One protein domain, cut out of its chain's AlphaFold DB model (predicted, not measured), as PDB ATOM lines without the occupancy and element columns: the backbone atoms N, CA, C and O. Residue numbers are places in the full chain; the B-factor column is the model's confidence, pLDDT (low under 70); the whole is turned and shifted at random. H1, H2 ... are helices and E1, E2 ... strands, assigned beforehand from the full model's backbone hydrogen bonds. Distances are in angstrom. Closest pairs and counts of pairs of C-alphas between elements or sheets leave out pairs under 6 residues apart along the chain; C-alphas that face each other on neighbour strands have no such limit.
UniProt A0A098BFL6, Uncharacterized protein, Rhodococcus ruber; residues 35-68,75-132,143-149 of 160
ATOM      1  N   SER A  35      35.714  11.664  -8.929       81.31
ATOM      2  CA  SER A  35      37.029  11.621  -8.274       81.31
ATOM      3  C   SER A  35      36.967  11.741  -6.745       81.31
ATOM      4  O   SER A  35      37.896  11.319  -6.056       81.31
ATOM      5  N   ASP A  36      35.886  12.307  -6.199       81.00
ATOM      6  CA  ASP A  36      35.643  12.412  -4.759       81.00
ATOM      7  C   ASP A  36      34.984  11.150  -4.188       81.00
ATOM      8  O   ASP A  36      35.198  10.834  -3.019       81.00
ATOM      9  N   ARG A  37      34.242  10.408  -5.021       79.12
ATOM     10  CA  ARG A  37      33.489   9.203  -4.642       79.12
ATOM     11  C   ARG A  37      34.239   7.901  -4.929       79.12
ATOM     12  O   ARG A  37      34.111   6.958  -4.155       79.12
ATOM     13  N   GLU A  38      35.006   7.846  -6.015       80.38
ATOM     14  CA  GLU A  38      35.722   6.657  -6.491       80.38
ATOM     15  C   GLU A  38      37.238   6.809  -6.345       80.38
ATOM     16  O   GLU A  38      37.799   7.902  -6.487       80.38
ATOM     17  N   GLU A  39      37.916   5.698  -6.068       79.75
ATOM     18  CA  GLU A  39      39.375   5.641  -6.066       79.75
ATOM     19  C   GLU A  39      39.938   5.868  -7.478       79.75
ATOM     20  O   GLU A  39      39.432   5.341  -8.471       79.75
ATOM     21  N   LEU A  40      41.008   6.663  -7.568       79.00
ATOM     22  CA  LEU A  40      41.693   6.927  -8.829       79.00
ATOM     23  C   LEU A  40      42.766   5.863  -9.082       79.00
ATOM     24  O   LEU A  40      43.581   5.601  -8.195       79.00
ATOM     25  N   PRO A  41      42.837   5.274 -10.290       76.19
ATOM     26  CA  PRO A  41      43.932   4.382 -10.637       76.19
ATOM     27  C   PRO A  41      45.270   5.134 -10.644       76.19
ATOM     28  O   PRO A  41      45.337   6.321 -10.966       76.19
ATOM     29  N   ALA A  42      46.361   4.423 -10.346       73.75
ATOM     30  CA  ALA A  42      47.694   5.012 -10.250       73.75
ATOM     31  C   ALA A  42      48.085   5.824 -11.508       73.75
ATOM     32  O   ALA A  42      47.907   5.388 -12.657       73.75
ATOM     33  N   GLY A  43      48.649   7.014 -11.271       76.06
ATOM     34  CA  GLY A  43      49.106   7.937 -12.312       76.06
ATOM     35  C   GLY A  43      48.034   8.874 -12.879       76.06
ATOM     36  O   GLY A  43      48.238   9.390 -13.976       76.06
ATOM     37  N   TRP A  44      46.917   9.073 -12.172       79.88
ATOM     38  CA  TRP A  44      45.867  10.035 -12.523       79.88
ATOM     39  C   TRP A  44      45.638  11.039 -11.399       79.88
ATOM     40  O   TRP A  44      45.568  10.657 -10.232       79.88
ATOM     41  N   THR A  45      45.508  12.318 -11.751       85.62
ATOM     42  CA  THR A  45      45.171  13.371 -10.786       85.62
ATOM     43  C   THR A  45      43.663  13.570 -10.686       85.62
ATOM     44  O   THR A  45      42.902  13.226 -11.598       85.62
ATOM     45  N   LYS A  46      43.230  14.178  -9.577       83.12
ATOM     46  CA  LYS A  46      41.830  14.545  -9.359       83.12
ATOM     47  C   LYS A  46      41.298  15.429 -10.489       83.12
ATOM     48  O   LYS A  46      40.229  15.175 -11.028       83.12
ATOM     49  N   GLU A  47      42.081  16.411 -10.908       84.50
ATOM     50  CA  GLU A  47      41.688  17.386 -11.923       84.50
ATOM     51  C   GLU A  47      41.511  16.731 -13.297       84.50
ATOM     52  O   GLU A  47      40.648  17.143 -14.069       84.50
ATOM     53  N   GLN A  48      42.325  15.720 -13.625       84.19
ATOM     54  CA  GLN A  48      42.171  14.951 -14.864       84.19
ATOM     55  C   GLN A  48      40.864  14.158 -14.854       84.19
ATOM     56  O   GLN A  48      40.111  14.193 -15.825       84.19
ATOM     57  N   ALA A  49      40.568  13.508 -13.732       85.25
ATOM     58  CA  ALA A  49      39.340  12.755 -13.551       85.25
ATOM     59  C   ALA A  49      38.081  13.637 -13.562       85.25
ATOM     60  O   ALA A  49      37.061  13.235 -14.121       85.25
ATOM     61  N   ASP A  50      38.156  14.843 -12.999       87.62
ATOM     62  CA  ASP A  50      37.057  15.814 -13.009       87.62
ATOM     63  C   ASP A  50      36.773  16.322 -14.429       87.62
ATOM     64  O   ASP A  50      35.619  16.415 -14.847       87.62
ATOM     65  N   ARG A  51      37.826  16.603 -15.211       86.56
ATOM     66  CA  ARG A  51      37.676  16.962 -16.630       86.56
ATOM     67  C   ARG A  51      37.090  15.818 -17.451       86.56
ATOM     68  O   ARG A  51      36.249  16.078 -18.310       86.56
ATOM     69  N   ALA A  52      37.503  14.580 -17.180       86.25
ATOM     70  CA  ALA A  52      36.962  13.403 -17.848       86.25
ATOM     71  C   ALA A  52      35.462  13.221 -17.564       86.25
ATOM     72  O   ALA A  52      34.710  12.955 -18.495       86.25
ATOM     73  N   GLU A  53      35.007  13.440 -16.325       86.31
ATOM     74  CA  GLU A  53      33.577  13.390 -15.979       86.31
ATOM     75  C   GLU A  53      32.768  14.478 -16.702       86.31
ATOM     76  O   GLU A  53      31.716  14.196 -17.270       86.31
ATOM     77  N   ILE A  54      33.279  15.712 -16.761       87.31
ATOM     78  CA  ILE A  54      32.620  16.791 -17.515       87.31
ATOM     79  C   ILE A  54      32.515  16.442 -18.998       87.31
ATOM     80  O   ILE A  54      31.492  16.694 -19.640       87.31
ATOM     81  N   ALA A  55      33.587  15.893 -19.564       85.19
ATOM     82  CA  ALA A  55      33.604  15.481 -20.955       85.19
ATOM     83  C   ALA A  55      32.612  14.327 -21.201       85.19
ATOM     84  O   ALA A  55      31.898  14.352 -22.203       85.19
ATOM     85  N   GLU A  56      32.491  13.379 -20.266       83.75
ATOM     86  CA  GLU A  56      31.491  12.306 -20.290       83.75
ATOM     87  C   GLU A  56      30.060  12.872 -20.268       83.75
ATOM     88  O   GLU A  56      29.250  12.502 -21.118       83.75
ATOM     89  N   ALA A  57      29.773  13.857 -19.405       84.50
ATOM     90  CA  ALA A  57      28.476  14.542 -19.372       84.50
ATOM     91  C   ALA A  57      28.127  15.241 -20.683       84.50
ATOM     92  O   ALA A  57      26.985  15.181 -21.140       84.50
ATOM     93  N   ARG A  58      29.105  15.904 -21.308       84.62
ATOM     94  CA  ARG A  58      28.906  16.552 -22.611       84.62
ATOM     95  C   ARG A  58      28.611  15.529 -23.701       84.62
ATOM     96  O   ARG A  58      27.708  15.750 -24.498       84.62
ATOM     97  N   LEU A  59      29.329  14.405 -23.718       81.25
ATOM     98  CA  LEU A  59      29.070  13.342 -24.688       81.25
ATOM     99  C   LEU A  59      27.689  12.717 -24.508       81.25
ATOM    100  O   LEU A  59      27.002  12.501 -25.500       81.25
ATOM    101  N   GLN A  60      27.263  12.454 -23.273       78.44
ATOM    102  CA  GLN A  60      25.958  11.846 -23.013       78.44
ATOM    103  C   GLN A  60      24.806  12.775 -23.423       78.44
ATOM    104  O   GLN A  60      23.836  12.312 -24.022       78.44
ATOM    105  N   LYS A  61      24.943  14.091 -23.192       75.06
ATOM    106  CA  LYS A  61      23.999  15.106 -23.693       75.06
ATOM    107  C   LYS A  61      23.945  15.124 -25.223       75.06
ATOM    108  O   LYS A  61      22.865  15.016 -25.792       75.06
ATOM    109  N   ASN A  62      25.101  15.161 -25.888       71.94
ATOM    110  CA  ASN A  62      25.169  15.168 -27.353       71.94
ATOM    111  C   ASN A  62      24.583  13.886 -27.976       71.94
ATOM    112  O   ASN A  62      23.942  13.955 -29.017       71.94
ATOM    113  N   GLN A  63      24.757  12.723 -27.337       65.62
ATOM    114  CA  GLN A  63      24.171  11.454 -27.795       65.62
ATOM    115  C   GLN A  63      22.648  11.415 -27.670       65.62
ATOM    116  O   GLN A  63      21.980  10.823 -28.517       65.62
ATOM    117  N   GLN A  64      22.092  12.045 -26.631       60.62
ATOM    118  CA  GLN A  64      20.644  12.215 -26.514       60.62
ATOM    119  C   GLN A  64      20.109  13.111 -27.642       60.62
ATOM    120  O   GLN A  64      19.051  12.818 -28.190       60.62
ATOM    121  N   GLU A  65      20.864  14.127 -28.067       57.84
ATOM    122  CA  GLU A  65      20.472  15.018 -29.168       57.84
ATOM    123  C   GLU A  65      20.665  14.395 -30.569       57.84
ATOM    124  O   GLU A  65      19.791  14.555 -31.422       57.84
ATOM    125  N   GLU A  66      21.723  13.605 -30.807       56.69
ATOM    126  CA  GLU A  66      21.966  12.872 -32.073       56.69
ATOM    127  C   GLU A  66      20.894  11.812 -32.387       56.69
ATOM    128  O   GLU A  66      20.688  11.452 -33.548       56.69
ATOM    129  N   SER A  67      20.149  11.352 -31.374       54.69
ATOM    130  CA  SER A  67      18.982  10.479 -31.569       54.69
ATOM    131  C   SER A  67      17.827  11.156 -32.335       54.69
ATOM    132  O   SER A  67      16.894  10.477 -32.762       54.69
ATOM    133  N   SER A  68      17.932  12.469 -32.598       57.53
ATOM    134  CA  SER A  68      16.972  13.276 -33.369       57.53
ATOM    135  C   SER A  68      17.109  13.160 -34.900       57.53
ATOM    136  O   SER A  68      16.394  13.843 -35.631       57.53
ATOM    137  N   ALA A  75      31.177   8.208 -37.047       56.84
ATOM    138  CA  ALA A  75      31.081   6.977 -36.263       56.84
ATOM    139  C   ALA A  75      30.159   7.208 -35.045       56.84
ATOM    140  O   ALA A  75      30.565   7.939 -34.141       56.84
ATOM    141  N   PRO A  76      28.955   6.603 -34.992       67.12
ATOM    142  CA  PRO A  76      28.063   6.774 -33.855       67.12
ATOM    143  C   PRO A  76      28.648   6.079 -32.619       67.12
ATOM    144  O   PRO A  76      29.396   5.101 -32.723       67.12
ATOM    145  N   GLY A  77      28.291   6.570 -31.432       78.88
ATOM    146  CA  GLY A  77      28.650   5.924 -30.172       78.88
ATOM    147  C   GLY A  77      30.113   6.128 -29.780       78.88
ATOM    148  O   GLY A  77      30.902   5.187 -29.735       78.88
ATOM    149  N   CYS A  78      30.482   7.360 -29.450       86.06
ATOM    150  CA  CYS A  78      31.721   7.632 -28.725       86.06
ATOM    151  C   CYS A  78      31.572   7.290 -27.238       86.06
ATOM    152  O   CYS A  78      30.497   7.423 -26.664       86.06
ATOM    153  N   GLN A  79      32.649   6.860 -26.591       87.81
ATOM    154  CA  GLN A  79      32.671   6.653 -25.145       87.81
ATOM    155  C   GLN A  79      33.970   7.200 -24.566       87.81
ATOM    156  O   GLN A  79      35.046   6.996 -25.135       87.81
ATOM    157  N   ILE A  80      33.849   7.898 -23.440       89.19
ATOM    158  CA  ILE A  80      34.975   8.321 -22.610       89.19
ATOM    159  C   ILE A  80      35.242   7.241 -21.567       89.19
ATOM    160  O   ILE A  80      34.318   6.696 -20.965       89.19
ATOM    161  N   TYR A  81      36.519   6.925 -21.374       88.44
ATOM    162  CA  TYR A  81      36.960   5.921 -20.410       88.44
ATOM    163  C   TYR A  81      37.600   6.624 -19.226       88.44
ATOM    164  O   TYR A  81      38.808   6.858 -19.211       88.44
ATOM    165  N   TRP A  82      36.777   6.970 -18.239       88.00
ATOM    166  CA  TRP A  82      37.235   7.607 -17.009       88.00
ATOM    167  C   TRP A  82      38.345   6.775 -16.338       88.00
ATOM    168  O   TRP A  82      38.234   5.546 -16.317       88.00
ATOM    169  N   PRO A  83      39.411   7.391 -15.787       88.75
ATOM    170  CA  PRO A  83      39.660   8.837 -15.623       88.75
ATOM    171  C   PRO A  83      40.310   9.544 -16.830       88.75
ATOM    172  O   PRO A  83      40.759  10.680 -16.701       88.75
ATOM    173  N   SER A  84      40.382   8.896 -17.995       87.44
ATOM    174  CA  SER A  84      40.925   9.496 -19.217       87.44
ATOM    175  C   SER A  84      39.935  10.435 -19.892       87.44
ATOM    176  O   SER A  84      38.770  10.093 -20.042       87.44
ATOM    177  N   GLU A  85      40.406  11.595 -20.354       86.69
ATOM    178  CA  GLU A  85      39.602  12.567 -21.115       86.69
ATOM    179  C   GLU A  85      39.456  12.196 -22.604       86.69
ATOM    180  O   GLU A  85      38.746  12.857 -23.363       86.69
ATOM    181  N   PHE A  86      40.118  11.121 -23.043       89.31
ATOM    182  CA  PHE A  86      40.104  10.690 -24.434       89.31
ATOM    183  C   PHE A  86      38.880   9.828 -24.755       89.31
ATOM    184  O   PHE A  86      38.630   8.798 -24.125       89.31
ATOM    185  N   GLN A  87      38.155  10.228 -25.798       88.31
ATOM    186  CA  GLN A  87      37.036   9.466 -26.347       88.31
ATOM    187  C   GLN A  87      37.495   8.477 -27.427       88.31
ATOM    188  O   GLN A  87      38.353   8.797 -28.256       88.31
ATOM    189  N   VAL A  88      36.864   7.305 -27.452       89.38
ATOM    190  CA  VAL A  88      37.017   6.293 -28.507       89.38
ATOM    191  C   VAL A  88      35.645   6.023 -29.116       89.38
ATOM    192  O   VAL A  88      34.673   5.854 -28.376       89.38
ATOM    193  N   CYS A  89      35.554   5.983 -30.446       87.00
ATOM    194  CA  CYS A  89      34.282   5.919 -31.164       87.00
ATOM    195  C   CYS A  89      34.162   4.672 -32.056       87.00
ATOM    196  O   CYS A  89      35.157   4.023 -32.404       87.00
ATOM    197  N   GLY A  90      32.917   4.322 -32.402       86.00
ATOM    198  CA  GLY A  90      32.565   3.302 -33.394       86.00
ATOM    199  C   GLY A  90      33.295   1.962 -33.248       86.00
ATOM    200  O   GLY A  90      33.481   1.440 -32.153       86.00
ATOM    201  N   ALA A  91      33.763   1.417 -34.375       83.88
ATOM    202  CA  ALA A  91      34.374   0.086 -34.426       83.88
ATOM    203  C   ALA A  91      35.630  -0.066 -33.544       83.88
ATOM    204  O   ALA A  91      35.916  -1.164 -33.063       83.88
ATOM    205  N   ILE A  92      36.388   1.016 -33.315       85.94
ATOM    206  CA  ILE A  92      37.559   0.977 -32.423       85.94
ATOM    207  C   ILE A  92      37.092   0.792 -30.981       85.94
ATOM    208  O   ILE A  92      37.639  -0.044 -30.263       85.94
ATOM    209  N   ARG A  93      36.055   1.534 -30.575       88.94
ATOM    210  CA  ARG A  93      35.431   1.407 -29.256       88.94
ATOM    211  C   ARG A  93      34.896  -0.003 -29.046       88.94
ATOM    212  O   ARG A  93      35.182  -0.610 -28.021       88.94
ATOM    213  N   ASP A  94      34.174  -0.537 -30.025       87.81
ATOM    214  CA  ASP A  94      33.565  -1.865 -29.919       87.81
ATOM    215  C   ASP A  94      34.639  -2.952 -29.767       87.81
ATOM    216  O   ASP A  94      34.536  -3.829 -28.904       87.81
ATOM    217  N   LYS A  95      35.740  -2.851 -30.528       87.12
ATOM    218  CA  LYS A  95      36.880  -3.759 -30.370       87.12
ATOM    219  C   LYS A  95      37.549  -3.596 -29.007       87.12
ATOM    220  O   LYS A  95      37.842  -4.601 -28.363       87.12
ATOM    221  N   TYR A  96      37.776  -2.367 -28.559       89.12
ATOM    222  CA  TYR A  96      38.383  -2.089 -27.260       89.12
ATOM    223  C   TYR A  96      37.544  -2.658 -26.104       89.12
ATOM    224  O   TYR A  96      38.084  -3.357 -25.246       89.12
ATOM    225  N   ASN A  97      36.220  -2.493 -26.150       89.25
ATOM    226  CA  ASN A  97      35.288  -3.098 -25.198       89.25
ATOM    227  C   ASN A  97      35.333  -4.630 -25.230       89.25
ATOM    228  O   ASN A  97      35.402  -5.255 -24.174       89.25
ATOM    229  N   SER A  98      35.390  -5.242 -26.419       87.62
ATOM    230  CA  SER A  98      35.493  -6.707 -26.549       87.62
ATOM    231  C   SER A  98      36.759  -7.298 -25.917       87.62
ATOM    232  O   SER A  98      36.784  -8.474 -25.566       87.62
ATOM    233  N   LEU A  99      37.816  -6.492 -25.772       87.81
ATOM    234  CA  LEU A  99      39.079  -6.901 -25.158       87.81
ATOM    235  C   LEU A  99      39.098  -6.698 -23.635       87.81
ATOM    236  O   LEU A  99      40.085  -7.062 -23.002       87.81
ATOM    237  N   GLY A 100      38.042  -6.126 -23.047       87.56
ATOM    238  CA  GLY A 100      37.977  -5.772 -21.625       87.56
ATOM    239  C   GLY A 100      38.322  -4.310 -21.320       87.56
ATOM    240  O   GLY A 100      38.564  -3.970 -20.163       87.56
ATOM    241  N   ALA A 101      38.364  -3.444 -22.341       89.12
ATOM    242  CA  ALA A 101      38.569  -2.000 -22.223       89.12
ATOM    243  C   ALA A 101      39.771  -1.629 -21.327       89.12
ATOM    244  O   ALA A 101      40.879  -2.133 -21.533       89.12
ATOM    245  N   GLN A 102      39.587  -0.763 -20.330       86.69
ATOM    246  CA  GLN A 102      40.657  -0.302 -19.433       86.69
ATOM    247  C   GLN A 102      41.253  -1.394 -18.535       86.69
ATOM    248  O   GLN A 102      42.327  -1.186 -17.973       86.69
ATOM    249  N   PHE A 103      40.564  -2.529 -18.387       85.88
ATOM    250  CA  PHE A 103      41.031  -3.690 -17.628       85.88
ATOM    251  C   PHE A 103      41.792  -4.686 -18.512       85.88
ATOM    252  O   PHE A 103      42.350  -5.661 -18.015       85.88
ATOM    253  N   SER A 104      41.834  -4.440 -19.823       86.56
ATOM    254  CA  SER A 104      42.641  -5.207 -20.768       86.56
ATOM    255  C   SER A 104      44.122  -4.819 -20.709       86.56
ATOM    256  O   SER A 104      44.509  -3.799 -20.138       86.56
ATOM    257  N   PHE A 105      44.959  -5.577 -21.416       84.12
ATOM    258  CA  PHE A 105      46.385  -5.280 -21.605       84.12
ATOM    259  C   PHE A 105      46.671  -3.932 -22.304       84.12
ATOM    260  O   PHE A 105      47.811  -3.462 -22.301       84.12
ATOM    261  N   LEU A 106      45.657  -3.308 -22.915       84.94
ATOM    262  CA  LEU A 106      45.768  -2.002 -23.565       84.94
ATOM    263  C   LEU A 106      45.723  -0.841 -22.562       84.94
ATOM    264  O   LEU A 106      46.229   0.235 -22.872       84.94
ATOM    265  N   LEU A 107      45.146  -1.061 -21.373       89.19
ATOM    266  CA  LEU A 107      44.822  -0.031 -20.380       89.19
ATOM    267  C   LEU A 107      44.025   1.135 -20.999       89.19
ATOM    268  O   LEU A 107      43.300   0.955 -21.975       89.19
ATOM    269  N   LEU A 108      44.106   2.326 -20.402       89.31
ATOM    270  CA  LEU A 108      43.340   3.516 -20.782       89.31
ATOM    271  C   LEU A 108      43.830   4.153 -22.100       89.31
ATOM    272  O   LEU A 108      45.032   4.111 -22.396       89.31
ATOM    273  N   PRO A 109      42.930   4.794 -22.871       90.56
ATOM    274  CA  PRO A 109      43.305   5.557 -24.057       90.56
ATOM    275  C   PRO A 109      44.168   6.768 -23.683       90.56
ATOM    276  O   PRO A 109      44.012   7.345 -22.605       90.56
ATOM    277  N   THR A 110      45.067   7.158 -24.589       89.12
ATOM    278  CA  THR A 110      45.979   8.310 -24.449       89.12
ATOM    279  C   THR A 110      45.826   9.349 -25.560       89.12
ATOM    280  O   THR A 110      46.548  10.341 -25.557       89.12
ATOM    281  N   THR A 111      44.963   9.106 -26.548       87.69
ATOM    282  CA  THR A 111      44.602  10.083 -27.582       87.69
ATOM    283  C   THR A 111      43.141   9.926 -27.972       87.69
ATOM    284  O   THR A 111      42.592   8.824 -27.902       87.69
ATOM    285  N   HIS A 112      42.544  11.004 -28.482       86.56
ATOM    286  CA  HIS A 112      41.319  10.916 -29.275       86.56
ATOM    287  C   HIS A 112      41.554  10.097 -30.556       86.56
ATOM    288  O   HIS A 112      42.684   9.700 -30.872       86.56
ATOM    289  N   GLU A 113      40.480   9.845 -31.297       83.62
ATOM    290  CA  GLU A 113      40.544   9.203 -32.604       83.62
ATOM    291  C   GLU A 113      41.273  10.100 -33.622       83.62
ATOM    292  O   GLU A 113      40.855  11.214 -33.930       83.62
ATOM    293  N   LEU A 114      42.397   9.606 -34.129       84.94
ATOM    294  CA  LEU A 114      43.240  10.258 -35.120       84.94
ATOM    295  C   LEU A 114      42.921   9.709 -36.508       84.94
ATOM    296  O   LEU A 114      42.782   8.500 -36.696       84.94
ATOM    297  N   THR A 115      42.881  10.591 -37.503       82.12
ATOM    298  CA  THR A 115      42.890  10.174 -38.910       82.12
ATOM    299  C   THR A 115      44.300   9.753 -39.291       82.12
ATOM    300  O   THR A 115      45.270  10.419 -38.922       82.12
ATOM    301  N   ASN A 116      44.422   8.635 -40.002       79.25
ATOM    302  CA  ASN A 116      45.719   8.216 -40.511       79.25
ATOM    303  C   ASN A 116      46.256   9.242 -41.534       79.25
ATOM    304  O   ASN A 116      45.462   9.909 -42.201       79.25
ATOM    305  N   PRO A 117      47.588   9.389 -41.675       81.25
ATOM    306  CA  PRO A 117      48.177  10.355 -42.607       81.25
ATOM    307  C   PRO A 117      47.813  10.126 -44.080       81.25
ATOM    308  O   PRO A 117      47.822  11.069 -44.861       81.25
ATOM    309  N   ASP A 118      47.478   8.892 -44.452       78.00
ATOM    310  CA  ASP A 118      46.972   8.510 -45.775       78.00
ATOM    311  C   ASP A 118      45.512   8.948 -46.013       78.00
ATOM    312  O   ASP A 118      44.963   8.707 -47.082       78.00
ATOM    313  N   GLY A 119      44.864   9.570 -45.021       77.44
ATOM    314  CA  GLY A 119      43.455   9.963 -45.059       77.44
ATOM    315  C   GLY A 119      42.481   8.792 -44.891       77.44
ATOM    316  O   GLY A 119      41.274   9.015 -44.765       77.44
ATOM    317  N   HIS A 120      42.980   7.554 -44.832       78.50
ATOM    318  CA  HIS A 120      42.171   6.346 -44.816       78.50
ATOM    319  C   HIS A 120      42.212   5.659 -43.454       78.50
ATOM    320  O   HIS A 120      43.236   5.206 -42.947       78.50
ATOM    321  N   GLY A 121      41.028   5.516 -42.868       75.81
ATOM    322  CA  GLY A 121      40.882   4.881 -41.572       75.81
ATOM    323  C   GLY A 121      41.202   5.807 -40.403       75.81
ATOM    324  O   GLY A 121      41.529   6.990 -40.535       75.81
ATOM    325  N   LYS A 122      40.994   5.249 -39.219       83.94
ATOM    326  CA  LYS A 122      41.017   5.959 -37.944       83.94
ATOM    327  C   LYS A 122      41.783   5.132 -36.934       83.94
ATOM    328  O   LYS A 122      41.704   3.905 -37.010       83.94
ATOM    329  N   ARG A 123      42.495   5.781 -36.012       84.81
ATOM    330  CA  ARG A 123      43.241   5.108 -34.949       84.81
ATOM    331  C   ARG A 123      43.208   5.826 -33.610       84.81
ATOM    332  O   ARG A 123      43.223   7.047 -33.566       84.81
ATOM    333  N   SER A 124      43.280   5.064 -32.527       87.38
ATOM    334  CA  SER A 124      43.464   5.590 -31.167       87.38
ATOM    335  C   SER A 124      44.678   4.941 -30.517       87.38
ATOM    336  O   SER A 124      44.980   3.779 -30.790       87.38
ATOM    337  N   HIS A 125      45.373   5.691 -29.666       88.00
ATOM    338  CA  HIS A 125      46.523   5.214 -28.907       88.00
ATOM    339  C   HIS A 125      46.124   4.840 -27.479       88.00
ATOM    340  O   HIS A 125      45.309   5.524 -26.862       88.00
ATOM    341  N   PHE A 126      46.739   3.780 -26.949       87.62
ATOM    342  CA  PHE A 126      46.471   3.260 -25.607       87.62
ATOM    343  C   PHE A 126      47.754   3.133 -24.777       87.62
ATOM    344  O   PHE A 126      48.854   2.964 -25.323       87.62
ATOM    345  N   ARG A 127      47.611   3.222 -23.448       81.94
ATOM    346  CA  ARG A 127      48.702   3.120 -22.470       81.94
ATOM    347  C   ARG A 127      49.104   1.652 -22.288       81.94
ATOM    348  O   ARG A 127      48.757   1.033 -21.303       81.94
ATOM    349  N   THR A 128      49.843   1.067 -23.219       72.00
ATOM    350  CA  THR A 128      50.242  -0.349 -23.110       72.00
ATOM    351  C   THR A 128      51.202  -0.595 -21.944       72.00
ATOM    352  O   THR A 128      52.108   0.214 -21.716       72.00
ATOM    353  N   VAL A 129      51.092  -1.747 -21.273       63.62
ATOM    354  CA  VAL A 129      52.135  -2.216 -20.346       63.62
ATOM    355  C   VAL A 129      53.415  -2.469 -21.146       63.62
ATOM    356  O   VAL A 129      53.436  -3.281 -22.070       63.62
ATOM    357  N   ARG A 130      54.499  -1.760 -20.818       58.28
ATOM    358  CA  ARG A 130      55.806  -2.023 -21.422       58.28
ATOM    359  C   ARG A 130      56.315  -3.362 -20.887       58.28
ATOM    360  O   ARG A 130      56.746  -3.427 -19.742       58.28
ATOM    361  N   SER A 131      56.293  -4.405 -21.712       51.59
ATOM    362  CA  SER A 131      57.048  -5.626 -21.421       51.59
ATOM    363  C   SER A 131      58.532  -5.261 -21.372       51.59
ATOM    364  O   SER A 131      59.093  -4.793 -22.364       51.59
ATOM    365  N   THR A 132      59.165  -5.399 -20.211       45.56
ATOM    366  CA  THR A 132      60.597  -5.156 -20.009       45.56
ATOM    367  C   THR A 132      61.409  -6.286 -20.646       45.56
ATOM    368  O   THR A 132      61.913  -7.167 -19.960       45.56
ATOM    369  N   SER A 143      53.048   2.039 -28.423       49.38
ATOM    370  CA  SER A 143      51.648   2.407 -28.432       49.38
ATOM    371  C   SER A 143      50.947   1.480 -29.405       49.38
ATOM    372  O   SER A 143      51.190   1.535 -30.611       49.38
ATOM    373  N   THR A 144      50.103   0.598 -28.878       57.69
ATOM    374  CA  THR A 144      49.208  -0.198 -29.711       57.69
ATOM    375  C   THR A 144      48.144   0.738 -30.261       57.69
ATOM    376  O   THR A 144      47.455   1.413 -29.496       57.69
ATOM    377  N   SER A 145      48.037   0.802 -31.586       58.62
ATOM    378  CA  SER A 145      46.990   1.546 -32.278       58.62
ATOM    379  C   SER A 145      46.060   0.583 -33.000       58.62
ATOM    380  O   SER A 145      46.528  -0.223 -33.801       58.62
ATOM    381  N   PHE A 146      44.758   0.683 -32.752       59.38
ATOM    382  CA  PHE A 146      43.756  -0.005 -33.565       59.38
ATOM    383  C   PHE A 146      43.437   0.848 -34.772       59.38
ATOM    384  O   PHE A 146      43.134   2.021 -34.597       59.38
ATOM    385  N   THR A 147      43.478   0.276 -35.968       57.84
ATOM    386  CA  THR A 147      43.047   0.951 -37.188       57.84
ATOM    387  C   THR A 147      41.715   0.380 -37.659       57.84
ATOM    388  O   THR A 147      41.558  -0.833 -37.796       57.84
ATOM    389  N   ARG A 148      40.738   1.246 -37.947       55.94
ATOM    390  CA  ARG A 148      39.592   0.855 -38.776       55.94
ATOM    391  C   ARG A 148      40.032   0.901 -40.238       55.94
ATOM    392  O   ARG A 148      40.121   1.993 -40.795       55.94
ATOM    393  N   SER A 149      40.281  -0.247 -40.862       45.25
ATOM    394  CA  SER A 149      40.422  -0.307 -42.321       45.25
ATOM    395  C   SER A 149      39.062  -0.041 -42.959       45.25
ATOM    396  O   SER A 149      38.100  -0.768 -42.714       45.25
TER     397      SER A 149
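AT A GLANCE: This is residues 35 to 68, 75 to 132 and 143 to 149 of the 160 residues of an uncharacterized protein of Rhodococcus ruber (UniProt A0A098BFL6). With little regular structure, this is a long helix, H1, along one side of a core of loops, with a two-stranded sheet, E1 and E2, on the other side and a short helix, H2, over one face of it. Residues 75 to 89 fold back between H1 and H2. The 99 printed residues, 38 in named elements, run H1, H2, E1, E2; the strands are antiparallel, the class mixed. The whole is compact, with a radius of gyration of the C-alphas of 14.1 A, spanning 49 by 41 by 24 A.

HOW THE PARTS SIT: H1, residues 46 to 66, is apart from H2, residues 90 to 98, and from both strands, E1, residues 122 to 125, and E2, residues 145 to 148. In H1 and H2 every O i to N i+4 pair is within hydrogen-bond range. The closest C-alphas of H2 and E2, those of Ile 92 and Phe 146, are 6.4 A apart. E1 and E2 are antiparallel at 163 degrees, with N 148 and O 122 at 3.0 A.

IN THESE COORDINATES: H1 begins at C-alpha 46 (41.830, 14.545, -9.359) and spans 30.2 A, H2 12.5 A, E1 10.6 A and E2 9.9 A, ending at C-alpha 148 (39.592, 0.855, -38.776).

THE WHOLE: Residues 69 to 74 and 133 to 142 are not printed, with C-alpha gaps of 15.7 A and 14.4 A. The H2 to E1 link is long. Residues 63 to 68, 75 to 76, 129 to 132 and 143 to 149 have pLDDT under 70.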